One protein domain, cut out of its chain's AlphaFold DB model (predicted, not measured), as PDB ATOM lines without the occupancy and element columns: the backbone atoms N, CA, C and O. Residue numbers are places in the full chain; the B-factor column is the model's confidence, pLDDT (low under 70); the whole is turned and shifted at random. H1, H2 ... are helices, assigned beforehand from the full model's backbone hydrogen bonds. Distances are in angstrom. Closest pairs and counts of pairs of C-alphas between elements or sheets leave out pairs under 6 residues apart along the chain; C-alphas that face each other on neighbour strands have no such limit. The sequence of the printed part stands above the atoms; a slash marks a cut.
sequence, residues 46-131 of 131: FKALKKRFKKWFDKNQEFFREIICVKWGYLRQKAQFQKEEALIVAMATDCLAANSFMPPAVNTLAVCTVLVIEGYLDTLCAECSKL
ATOM      1  N   PHE A  46       8.008  21.902  10.109       90.44
ATOM      2  CA  PHE A  46       8.274  23.300   9.776       90.44
ATOM      3  C   PHE A  46       7.845  23.672   8.342       90.44
ATOM      4  O   PHE A  46       7.131  24.647   8.115       90.44
ATOM      5  N   LYS A  47       8.138  22.799   7.369       91.62
ATOM      6  CA  LYS A  47       7.681  22.943   5.977       91.62
ATOM      7  C   LYS A  47       6.151  23.002   5.850       91.62
ATOM      8  O   LYS A  47       5.621  23.753   5.027       91.62
ATOM      9  N   ALA A  48       5.428  22.202   6.631       90.19
ATOM     10  CA  ALA A  48       3.971  22.237   6.658       90.19
ATOM     11  C   ALA A  48       3.448  23.533   7.297       90.19
ATOM     12  O   ALA A  48       2.459  24.074   6.800       90.19
ATOM     13  N   LEU A  49       4.120  24.052   8.329       91.88
ATOM     14  CA  LEU A  49       3.789  25.339   8.944       91.88
ATOM     15  C   LEU A  49       3.942  26.496   7.950       91.88
ATOM     16  O   LEU A  49       2.958  27.203   7.735       91.88
ATOM     17  N   LYS A  50       5.076  26.617   7.239       93.81
ATOM     18  CA  LYS A  50       5.251  27.659   6.200       93.81
ATOM     19  C   LYS A  50       4.159  27.585   5.129       93.81
ATOM     20  O   LYS A  50       3.561  28.592   4.758       93.81
ATOM     21  N   LYS A  51       3.811  26.372   4.672       93.44
ATOM     22  CA  LYS A  51       2.726  26.169   3.692       93.44
ATOM     23  C   LYS A  51       1.362  26.613   4.232       93.44
ATOM     24  O   LYS A  51       0.566  27.180   3.483       93.44
ATOM     25  N   ARG A  52       1.062  26.318   5.499       92.81
ATOM     26  CA  ARG A  52      -0.188  26.734   6.150       92.81
ATOM     27  C   ARG A  52      -0.231  28.250   6.323       92.81
ATOM     28  O   ARG A  52      -1.251  28.839   5.978       92.81
ATOM     29  N   PHE A  53       0.867  28.859   6.762       93.31
ATOM     30  CA  PHE A  53       0.983  30.307   6.894       93.31
ATOM     31  C   PHE A  53       0.762  30.998   5.558       93.31
ATOM     32  O   PHE A  53      -0.091  31.868   5.475       93.31
ATOM     33  N   LYS A  54       1.430  30.552   4.485       94.62
ATOM     34  CA  LYS A  54       1.231  31.138   3.156       94.62
ATOM     35  C   LYS A  54      -0.236  31.074   2.726       94.62
ATOM     36  O   LYS A  54      -0.788  32.071   2.285       94.62
ATOM     37  N   LYS A  55      -0.897  29.923   2.891       93.44
ATOM     38  CA  LYS A  55      -2.330  29.789   2.572       93.44
ATOM     39  C   LYS A  55      -3.205  30.725   3.399       93.44
ATOM     40  O   LYS A  55      -4.210  31.214   2.899       93.44
ATOM     41  N   TRP A  56      -2.872  30.907   4.671       92.19
ATOM     42  CA  TRP A  56      -3.567  31.845   5.537       92.19
ATOM     43  C   TRP A  56      -3.319  33.291   5.089       92.19
ATOM     44  O   TRP A  56      -4.284  34.026   4.926       92.19
ATOM     45  N   PHE A  57      -2.077  33.667   4.785       92.94
ATOM     46  CA  PHE A  57      -1.734  34.977   4.239       92.94
ATOM     47  C   PHE A  57      -2.488  35.260   2.938       92.94
ATOM     48  O   PHE A  57      -3.172  36.272   2.851       92.94
ATOM     49  N   ASP A  58      -2.453  34.332   1.975       93.62
ATOM     50  CA  ASP A  58      -3.136  34.451   0.682       93.62
ATOM     51  C   ASP A  58      -4.645  34.711   0.851       93.62
ATOM     52  O   ASP A  58      -5.222  35.520   0.132       93.62
ATOM     53  N   LYS A  59      -5.284  34.073   1.842       91.94
ATOM     54  CA  LYS A  59      -6.706  34.287   2.169       91.94
ATOM     55  C   LYS A  59      -7.001  35.637   2.827       91.94
ATOM     56  O   LYS A  59      -8.149  36.062   2.810       91.94
ATOM     57  N   ASN A  60      -6.004  36.269   3.436       90.62
ATOM     58  CA  ASN A  60      -6.148  37.503   4.209       90.62
ATOM     59  C   ASN A  60      -5.422  38.691   3.549       90.62
ATOM     60  O   ASN A  60      -5.211  39.713   4.195       90.62
ATOM     61  N   GLN A  61      -5.034  38.590   2.272       92.50
ATOM     62  CA  GLN A  61      -4.276  39.651   1.598       92.50
ATOM     63  C   GLN A  61      -5.027  40.981   1.548       92.50
ATOM     64  O   GLN A  61      -4.416  42.011   1.805       92.50
ATOM     65  N   GLU A  62      -6.332  40.979   1.256       90.69
ATOM     66  CA  GLU A  62      -7.134  42.213   1.238       90.69
ATOM     67  C   GLU A  62      -7.157  42.887   2.608       90.69
ATOM     68  O   GLU A  62      -6.984  44.100   2.715       90.69
ATOM     69  N   PHE A  63      -7.282  42.083   3.664       88.81
ATOM     70  CA  PHE A  63      -7.204  42.563   5.032       88.81
ATOM     71  C   PHE A  63      -5.834  43.192   5.320       88.81
ATOM     72  O   PHE A  63      -5.760  44.344   5.738       88.81
ATOM     73  N   PHE A  64      -4.728  42.499   5.032       90.62
ATOM     74  CA  PHE A  64      -3.394  43.073   5.243       90.62
ATOM     75  C   PHE A  64      -3.133  44.306   4.385       90.62
ATOM     76  O   PHE A  64      -2.497  45.252   4.847       90.62
ATOM     77  N   ARG A  65      -3.663  44.335   3.165       91.75
ATOM     78  CA  ARG A  65      -3.562  45.483   2.272       91.75
ATOM     79  C   ARG A  65      -4.213  46.713   2.893       91.75
ATOM     80  O   ARG A  65      -3.560  47.743   3.032       91.75
ATOM     81  N   GLU A  66      -5.466  46.594   3.312       88.81
ATOM     82  CA  GLU A  66      -6.200  47.708   3.906       88.81
ATOM     83  C   GLU A  66      -5.554  48.165   5.215       88.81
ATOM     84  O   GLU A  66      -5.299  49.353   5.417       88.81
ATOM     85  N   ILE A  67      -5.256  47.238   6.127       87.19
ATOM     86  CA  ILE A  67      -4.852  47.668   7.462       87.19
ATOM     87  C   ILE A  67      -3.340  47.970   7.558       87.19
ATOM     88  O   ILE A  67      -2.963  48.983   8.144       87.19
ATOM     89  N   ILE A  68      -2.459  47.159   6.961       90.81
ATOM     90  CA  ILE A  68      -0.997  47.352   7.058       90.81
ATOM     91  C   ILE A  68      -0.479  48.283   5.954       90.81
ATOM     92  O   ILE A  68       0.278  49.218   6.230       90.81
ATOM     93  N   CYS A  69      -0.880  48.069   4.698       91.56
ATOM     94  CA  CYS A  69      -0.364  48.895   3.605       91.56
ATOM     95  C   CYS A  69      -0.999  50.292   3.597       91.56
ATOM     96  O   CYS A  69      -0.265  51.275   3.513       91.56
ATOM     97  N   VAL A  70      -2.331  50.390   3.712       89.88
ATOM     98  CA  VAL A  70      -3.057  51.670   3.615       89.88
ATOM     99  C   VAL A  70      -3.113  52.397   4.958       89.88
ATOM    100  O   VAL A  70      -2.564  53.490   5.075       89.88
ATOM    101  N   LYS A  71      -3.747  51.809   5.984       88.19
ATOM    102  CA  LYS A  71      -3.971  52.511   7.262       88.19
ATOM    103  C   LYS A  71      -2.686  52.737   8.051       88.19
ATOM    104  O   LYS A  71      -2.452  53.848   8.516       88.19
ATOM    105  N   TRP A  72      -1.864  51.701   8.204       89.69
ATOM    106  CA  TRP A  72      -0.597  51.822   8.927       89.69
ATOM    107  C   TRP A  72       0.502  52.490   8.084       89.69
ATOM    108  O   TRP A  72       1.388  53.153   8.622       89.69
ATOM    109  N   GLY A  73       0.424  52.384   6.754       91.44
ATOM    110  CA  GLY A  73       1.345  53.062   5.842       91.44
ATOM    111  C   GLY A  73       2.706  52.374   5.729       91.44
ATOM    112  O   GLY A  73       3.736  53.053   5.746       91.44
ATOM    113  N   TYR A  74       2.720  51.042   5.596       93.06
ATOM    114  CA  TYR A  74       3.928  50.207   5.671       93.06
ATOM    115  C   TYR A  74       5.149  50.741   4.923       93.06
ATOM    116  O   TYR A  74       6.209  50.872   5.525       93.06
ATOM    117  N   LEU A  75       5.019  51.107   3.644       92.44
ATOM    118  CA  LEU A  75       6.163  51.582   2.851       92.44
ATOM    119  C   LEU A  75       6.785  52.864   3.423       92.44
ATOM    120  O   LEU A  75       8.005  53.021   3.426       92.44
ATOM    121  N   ARG A  76       5.951  53.775   3.940       91.75
ATOM    122  CA  ARG A  76       6.412  55.021   4.561       91.75
ATOM    123  C   ARG A  76       7.102  54.743   5.889       91.75
ATOM    124  O   ARG A  76       8.123  55.360   6.168       91.75
ATOM    125  N   GLN A  77       6.541  53.842   6.691       91.19
ATOM    126  CA  GLN A  77       7.116  53.468   7.979       91.19
ATOM    127  C   GLN A  77       8.432  52.715   7.789       91.19
ATOM    128  O   GLN A  77       9.430  53.090   8.388       91.19
ATOM    129  N   LYS A  78       8.484  51.735   6.880       92.81
ATOM    130  CA  LYS A  78       9.700  50.982   6.546       92.81
ATOM    131  C   LYS A  78      10.876  51.899   6.206       92.81
ATOM    132  O   LYS A  78      11.976  51.657   6.680       92.81
ATOM    133  N   ALA A  79      10.642  52.980   5.462       91.25
ATOM    134  CA  ALA A  79      11.683  53.953   5.130       91.25
ATOM    135  C   ALA A  79      12.234  54.741   6.342       91.25
ATOM    136  O   ALA A  79      13.312  55.321   6.246       91.25
ATOM    137  N   GLN A  80      11.513  54.783   7.467       92.62
ATOM    138  CA  GLN A  80      11.931  55.481   8.692       92.62
ATOM    139  C   GLN A  80      12.778  54.605   9.624       92.62
ATOM    140  O   GLN A  80      13.517  55.135  10.454       92.62
ATOM    141  N   PHE A  81      12.696  53.279   9.500       90.06
ATOM    142  CA  PHE A  81      13.435  52.351  10.351       90.06
ATOM    143  C   PHE A  81      14.689  51.839   9.637       90.06
ATOM    144  O   PHE A  81      14.624  51.287   8.546       90.06
ATOM    145  N   GLN A  82      15.849  51.982  10.283       86.31
ATOM    146  CA  GLN A  82      17.119  51.443   9.770       86.31
ATOM    147  C   GLN A  82      17.291  49.944  10.053       86.31
ATOM    148  O   GLN A  82      18.120  49.291   9.427       86.31
ATOM    149  N   LYS A  83      16.543  49.421  11.031       87.81
ATOM    150  CA  LYS A  83      16.616  48.043  11.513       87.81
ATOM    151  C   LYS A  83      15.250  47.380  11.408       87.81
ATOM    152  O   LYS A  83      14.249  47.982  11.806       87.81
ATOM    153  N   GLU A  84      15.218  46.149  10.913       89.06
ATOM    154  CA  GLU A  84      13.978  45.389  10.733       89.06
ATOM    155  C   GLU A  84      13.316  45.061  12.072       89.06
ATOM    156  O   GLU A  84      12.097  45.130  12.186       89.06
ATOM    157  N   GLU A  85      14.099  44.802  13.119       88.88
ATOM    158  CA  GLU A  85      13.581  44.495  14.452       88.88
ATOM    159  C   GLU A  85      12.778  45.669  15.019       88.88
ATOM    160  O   GLU A  85      11.696  45.484  15.574       88.88
ATOM    161  N   ALA A  86      13.265  46.899  14.822       89.25
ATOM    162  CA  ALA A  86      12.563  48.103  15.258       89.25
ATOM    163  C   ALA A  86      11.244  48.300  14.492       89.25
ATOM    164  O   ALA A  86      10.232  48.658  15.096       89.25
ATOM    165  N   LEU A  87      11.242  48.007  13.187       92.44
ATOM    166  CA  LEU A  87      10.038  48.028  12.357       92.44
ATOM    167  C   LEU A  87       9.007  46.995  12.838       92.44
ATOM    168  O   LEU A  87       7.832  47.322  13.001       92.44
ATOM    169  N   ILE A  88       9.452  45.760  13.080       92.06
ATOM    170  CA  ILE A  88       8.614  44.650  13.549       92.06
ATOM    171  C   ILE A  88       7.979  44.990  14.898       92.06
ATOM    172  O   ILE A  88       6.772  44.821  15.062       92.06
ATOM    173  N   VAL A  89       8.769  45.495  15.850       89.44
ATOM    174  CA  VAL A  89       8.280  45.868  17.184       89.44
ATOM    175  C   VAL A  89       7.275  47.015  17.102       89.44
ATOM    176  O   VAL A  89       6.229  46.939  17.746       89.44
ATOM    177  N   ALA A  90       7.550  48.046  16.298       90.25
ATOM    178  CA  ALA A  90       6.623  49.161  16.102       90.25
ATOM    179  C   ALA A  90       5.287  48.677  15.521       90.25
ATOM    180  O   ALA A  90       4.229  48.941  16.089       90.25
ATOM    181  N   MET A  91       5.340  47.878  14.451       91.31
ATOM    182  CA  MET A  91       4.149  47.314  13.819       91.31
ATOM    183  C   MET A  91       3.362  46.413  14.780       91.31
ATOM    184  O   MET A  91       2.147  46.553  14.893       91.31
ATOM    185  N   ALA A  92       4.034  45.519  15.511       89.12
ATOM    186  CA  ALA A  92       3.378  44.640  16.475       89.12
ATOM    187  C   ALA A  92       2.717  45.429  17.614       89.12
ATOM    188  O   ALA A  92       1.596  45.108  18.010       89.12
ATOM    189  N   THR A  93       3.380  46.478  18.108       87.69
ATOM    190  CA  THR A  93       2.850  47.359  19.160       87.69
ATOM    191  C   THR A  93       1.591  48.075  18.686       87.69
ATOM    192  O   THR A  93       0.579  48.038  19.381       87.69
ATOM    193  N   ASP A  94       1.612  48.648  17.483       86.06
ATOM    194  CA  ASP A  94       0.454  49.344  16.919       86.06
ATOM    195  C   ASP A  94      -0.701  48.378  16.613       86.06
ATOM    196  O   ASP A  94      -1.859  48.682  16.906       86.06
ATOM    197  N   CYS A  95      -0.410  47.182  16.088       83.81
ATOM    198  CA  CYS A  95      -1.421  46.150  15.853       83.81
ATOM    199  C   CYS A  95      -2.097  45.688  17.154       83.81
ATOM    200  O   CYS A  95      -3.313  45.477  17.165       83.81
ATOM    201  N   LEU A  96      -1.327  45.543  18.240       83.69
ATOM    202  CA  LEU A  96      -1.846  45.202  19.567       83.69
ATOM    203  C   LEU A  96      -2.662  46.354  20.167       83.69
ATOM    204  O   LEU A  96      -3.774  46.131  20.638       83.69
ATOM    205  N   ALA A  97      -2.149  47.587  20.110       80.88
ATOM    206  CA  ALA A  97      -2.817  48.770  20.653       80.88
ATOM    207  C   ALA A  97      -4.142  49.074  19.941       80.88
ATOM    208  O   ALA A  97      -5.113  49.490  20.571       80.88
ATOM    209  N   ALA A  98      -4.205  48.823  18.633       70.44
ATOM    210  CA  ALA A  98      -5.419  49.009  17.855       70.44
ATOM    211  C   ALA A  98      -6.503  47.961  18.164       70.44
ATOM    212  O   ALA A  98      -7.634  48.150  17.724       70.44
ATOM    213  N   ASN A  99      -6.190  46.860  18.863       63.69
ATOM    214  CA  ASN A  99      -7.092  45.742  19.196       63.69
ATOM    215  C   ASN A  99      -7.957  45.229  18.019       63.69
ATOM    216  O   ASN A  99      -9.018  44.643  18.216       63.69
ATOM    217  N   SER A 100      -7.527  45.500  16.782       58.47
ATOM    218  CA  SER A 100      -8.364  45.408  15.577       58.47
ATOM    219  C   SER A 100      -7.733  44.557  14.475       58.47
ATOM    220  O   SER A 100      -8.366  44.316  13.451       58.47
ATOM    221  N   PHE A 101      -6.479  44.125  14.647       61.16
ATOM    222  CA  PHE A 101      -5.698  43.524  13.562       61.16
ATOM    223  C   PHE A 101      -5.640  41.996  13.573       61.16
ATOM    224  O   PHE A 101      -5.507  41.389  12.517       61.16
ATOM    225  N   MET A 102      -5.681  41.363  14.743       69.38
ATOM    226  CA  MET A 102      -5.453  39.925  14.869       69.38
ATOM    227  C   MET A 102      -6.455  39.320  15.850       69.38
ATOM    228  O   MET A 102      -6.834  39.989  16.813       69.38
ATOM    229  N   PRO A 103      -6.878  38.060  15.644       68.81
ATOM    230  CA  PRO A 103      -7.640  37.345  16.654       68.81
ATOM    231  C   PRO A 103      -6.883  37.346  17.996       68.81
ATOM    232  O   PRO A 103      -5.662  37.174  17.982       68.81
ATOM    233  N   PRO A 104      -7.571  37.471  19.148       64.69
ATOM    234  CA  PRO A 104      -6.930  37.657  20.459       64.69
ATOM    235  C   PRO A 104      -5.931  36.565  20.863       64.69
ATOM    236  O   PRO A 104      -5.072  36.791  21.707       64.69
ATOM    237  N   ALA A 105      -6.054  35.371  20.279       72.44
ATOM    238  CA  ALA A 105      -5.194  34.229  20.567       72.44
ATOM    239  C   ALA A 105      -3.918  34.182  19.703       72.44
ATOM    240  O   ALA A 105      -3.036  33.366  19.958       72.44
ATOM    241  N   VAL A 106      -3.796  35.028  18.678       80.31
ATOM    242  CA  VAL A 106      -2.677  34.984  17.733       80.31
ATOM    243  C   VAL A 106      -1.505  35.792  18.268       80.31
ATOM    244  O   VAL A 106      -1.656  36.944  18.666       80.31
ATOM    245  N   ASN A 107      -0.310  35.204  18.228       86.69
ATOM    246  CA  ASN A 107       0.915  35.920  18.556       86.69
ATOM    247  C   ASN A 107       1.210  36.973  17.468       86.69
ATOM    248  O   ASN A 107       1.794  36.667  16.426       86.69
ATOM    249  N   THR A 108       0.769  38.212  17.709       88.69
ATOM    250  CA  THR A 108       0.926  39.348  16.788       88.69
ATOM    251  C   THR A 108       2.385  39.596  16.433       88.69
ATOM    252  O   THR A 108       2.681  39.827  15.265       88.69
ATOM    253  N   LEU A 109       3.300  39.489  17.404       90.00
ATOM    254  CA  LEU A 109       4.728  39.655  17.149       90.00
ATOM    255  C   LEU A 109       5.210  38.618  16.133       90.00
ATOM    256  O   LEU A 109       5.777  38.999  15.118       90.00
ATOM    257  N   ALA A 110       4.894  37.337  16.343       91.12
ATOM    258  CA  ALA A 110       5.284  36.271  15.424       91.12
ATOM    259  C   ALA A 110       4.772  36.502  13.996       91.12
ATOM    260  O   ALA A 110       5.512  36.336  13.027       91.12
ATOM    261  N   VAL A 111       3.517  36.937  13.857       91.94
ATOM    262  CA  VAL A 111       2.941  37.260  12.547       91.94
ATOM    263  C   VAL A 111       3.664  38.431  11.894       91.94
ATOM    264  O   VAL A 111       4.065  38.319  10.738       91.94
ATOM    265  N   CYS A 112       3.837  39.537  12.617       92.81
ATOM    266  CA  CYS A 112       4.522  40.724  12.117       92.81
ATOM    267  C   CYS A 112       5.940  40.392  11.643       92.81
ATOM    268  O   CYS A 112       6.330  40.805  10.554       92.81
ATOM    269  N   THR A 113       6.670  39.590  12.416       93.56
ATOM    270  CA  THR A 113       8.016  39.131  12.071       93.56
ATOM    271  C   THR A 113       8.026  38.333  10.777       93.56
ATOM    272  O   THR A 113       8.748  38.690   9.853       93.56
ATOM    273  N   VAL A 114       7.184  37.298  10.664       93.81
ATOM    274  CA  VAL A 114       7.131  36.462   9.454       93.81
ATOM    275  C   VAL A 114       6.731  37.290   8.232       93.81
ATOM    276  O   VAL A 114       7.307  37.129   7.160       93.81
ATOM    277  N   LEU A 115       5.768  38.201   8.377       93.94
ATOM    278  CA  LEU A 115       5.314  39.071   7.291       93.94
ATOM    279  C   LEU A 115       6.416  40.005   6.761       93.94
ATOM    280  O   LEU A 115       6.445  40.279   5.557       93.94
ATOM    281  N   VAL A 116       7.300  40.488   7.640       92.88
ATOM    282  CA  VAL A 116       8.427  41.364   7.284       92.88
ATOM    283  C   VAL A 116       9.598  40.557   6.729       92.88
ATOM    284  O   VAL A 116      10.018  40.825   5.607       92.88
ATOM    285  N   ILE A 117      10.087  39.558   7.469       90.88
ATOM    286  CA  ILE A 117      11.309  38.812   7.123       90.88
ATOM    287  C   ILE A 117      11.139  38.024   5.817       90.88
ATOM    288  O   ILE A 117      12.054  37.968   5.001       90.88
ATOM    289  N   GLU A 118       9.957  37.454   5.565       91.19
ATOM    290  CA  GLU A 118       9.688  36.725   4.317       91.19
ATOM    291  C   GLU A 118       9.326  37.656   3.139       91.19
ATOM    292  O   GLU A 118       8.990  37.180   2.054       91.19
ATOM    293  N   GLY A 119       9.337  38.983   3.329       91.94
ATOM    294  CA  GLY A 119       9.049  39.956   2.268       91.94
ATOM    295  C   GLY A 119       7.598  39.945   1.762       91.94
ATOM    296  O   GLY A 119       7.300  40.485   0.688       91.94
ATOM    297  N   TYR A 120       6.668  39.346   2.517       94.44
ATOM    298  CA  TYR A 120       5.249  39.306   2.150       94.44
ATOM    299  C   TYR A 120       4.662  40.715   2.027       94.44
ATOM    300  O   TYR A 120       3.926  40.991   1.077       94.44
ATOM    301  N   LEU A 121       5.005  41.613   2.958       93.69
ATOM    302  CA  LEU A 121       4.502  42.990   2.961       93.69
ATOM    303  C   LEU A 121       5.134  43.857   1.878       93.69
ATOM    304  O   LEU A 121       4.439  44.683   1.299       93.69
ATOM    305  N   ASP A 122       6.409  43.647   1.553       93.75
ATOM    306  CA  ASP A 122       7.048  44.361   0.444       93.75
ATOM    307  C   ASP A 122       6.335  44.078  -0.871       93.75
ATOM    308  O   ASP A 122       5.980  44.998  -1.605       93.75
ATOM    309  N   THR A 123       6.057  42.799  -1.126       92.31
ATOM    310  CA  THR A 123       5.336  42.376  -2.326       92.31
ATOM    311  C   THR A 123       3.906  42.918  -2.318       92.31
ATOM    312  O   THR A 123       3.470  43.531  -3.289       92.31
ATOM    313  N   LEU A 124       3.185  42.739  -1.205       93.75
ATOM    314  CA  LEU A 124       1.780  43.130  -1.094       93.75
ATOM    315  C   LEU A 124       1.577  44.649  -1.183       93.75
ATOM    316  O   LEU A 124       0.654  45.107  -1.855       93.75
ATOM    317  N   CYS A 125       2.418  45.434  -0.506       92.94
ATOM    318  CA  CYS A 125       2.256  46.882  -0.407       92.94
ATOM    319  C   CYS A 125       2.874  47.640  -1.590       92.94
ATOM    320  O   CYS A 125       2.440  48.760  -1.870       92.94
ATOM    321  N   ALA A 126       3.836  47.063  -2.321       89.88
ATOM    322  CA  ALA A 126       4.360  47.675  -3.545       89.88
ATOM    323  C   ALA A 126       3.261  47.882  -4.603       89.88
ATOM    324  O   ALA A 126       3.270  48.885  -5.316       89.88
ATOM    325  N   GLU A 127       2.274  46.987  -4.670       76.31
ATOM    326  CA  GLU A 127       1.118  47.130  -5.565       76.31
ATOM    327  C   GLU A 127       0.244  48.344  -5.214       76.31
ATOM    328  O   GLU A 127      -0.315  48.972  -6.111       76.31
ATOM    329  N   CYS A 128       0.178  48.731  -3.936       70.69
ATOM    330  CA  CYS A 128      -0.597  49.887  -3.481       70.69
ATOM    331  C   CYS A 128       0.038  51.228  -3.848       70.69
ATOM    332  O   CYS A 128      -0.674  52.216  -3.955       70.69
ATOM    333  N   SER A 129       1.357  51.277  -4.053       60.53
ATOM    334  CA  SER A 129       2.061  52.514  -4.430       60.53
ATOM    335  C   SER A 129       1.802  52.969  -5.874       60.53
ATOM    336  O   SER A 129       2.248  54.044  -6.270       60.53
ATOM    337  N   LYS A 130       1.111  52.140  -6.667       55.94
ATOM    338  CA  LYS A 130       0.743  52.412  -8.065       55.94
ATOM    339  C   LYS A 130      -0.705  52.894  -8.232       55.94
ATOM    340  O   LYS A 130      -1.117  53.118  -9.370       55.94
ATOM    341  N   LEU A 131      -1.459  52.988  -7.136       47.09
ATOM    342  CA  LEU A 131      -2.811  53.552  -7.068       47.09
ATOM    343  C   LEU A 131      -2.734  55.019  -6.639       47.09
ATOM    344  O   LEU A 131      -3.535  55.808  -7.180       47.09
TER     345      LEU A 131
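What this domain is: This is residues 46 to 131 of the 131 residues of an uncharacterized protein of Gammaproteobacteria bacterium (UniProt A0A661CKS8). A helical hairpin, H4 and H5, stands beside a cluster in which H6 packs on H2 and H3; H1 lies to one side, near H5. The 86 printed residues, all helix in class, hold six named helices, H1 to H6 in order. The whole is compact and rounded, radius of gyration of the C-alphas 12.4 A, spans 33 by 27 by 24 A.

How they stand to each other: H1, residues 46 to 59, and H2, residues 61 to 71, meet only through their link. H4, residues 84 to 97, and H5, residues 108 to 117, touch as a hairpin, opposite ways; their closest C-alphas, Ala 92 and Leu 109, are 5.2 A apart. H6, residues 120 to 130, touches H2 at a steep tilt of 65 degrees, closest C-alphas Cys 69 and Cys 125, 5.2 A. H6 also touches H3, residues 74 to 78, closest C-alphas Leu 75 and Cys 125, 6.9 A. Every O i to N i+4 pair is within hydrogen-bond range in H1, H3, H4 and H5, but 5 of 7 in H2 and 3 of 7 in H6, where O i to N i+3 gives 3 of 8.

Where its parts are: H1 spans 20.1 A from C-alpha 46 at (8.274, 23.300, 9.776), H4 19.8 A; H6 spans 17.2 A to C-alpha 130 at (0.743, 52.412, -8.065).

The domain as a whole: The printed part has no cut and no long link. Residues 99 to 104 and 129 to 131 have pLDDT under 70.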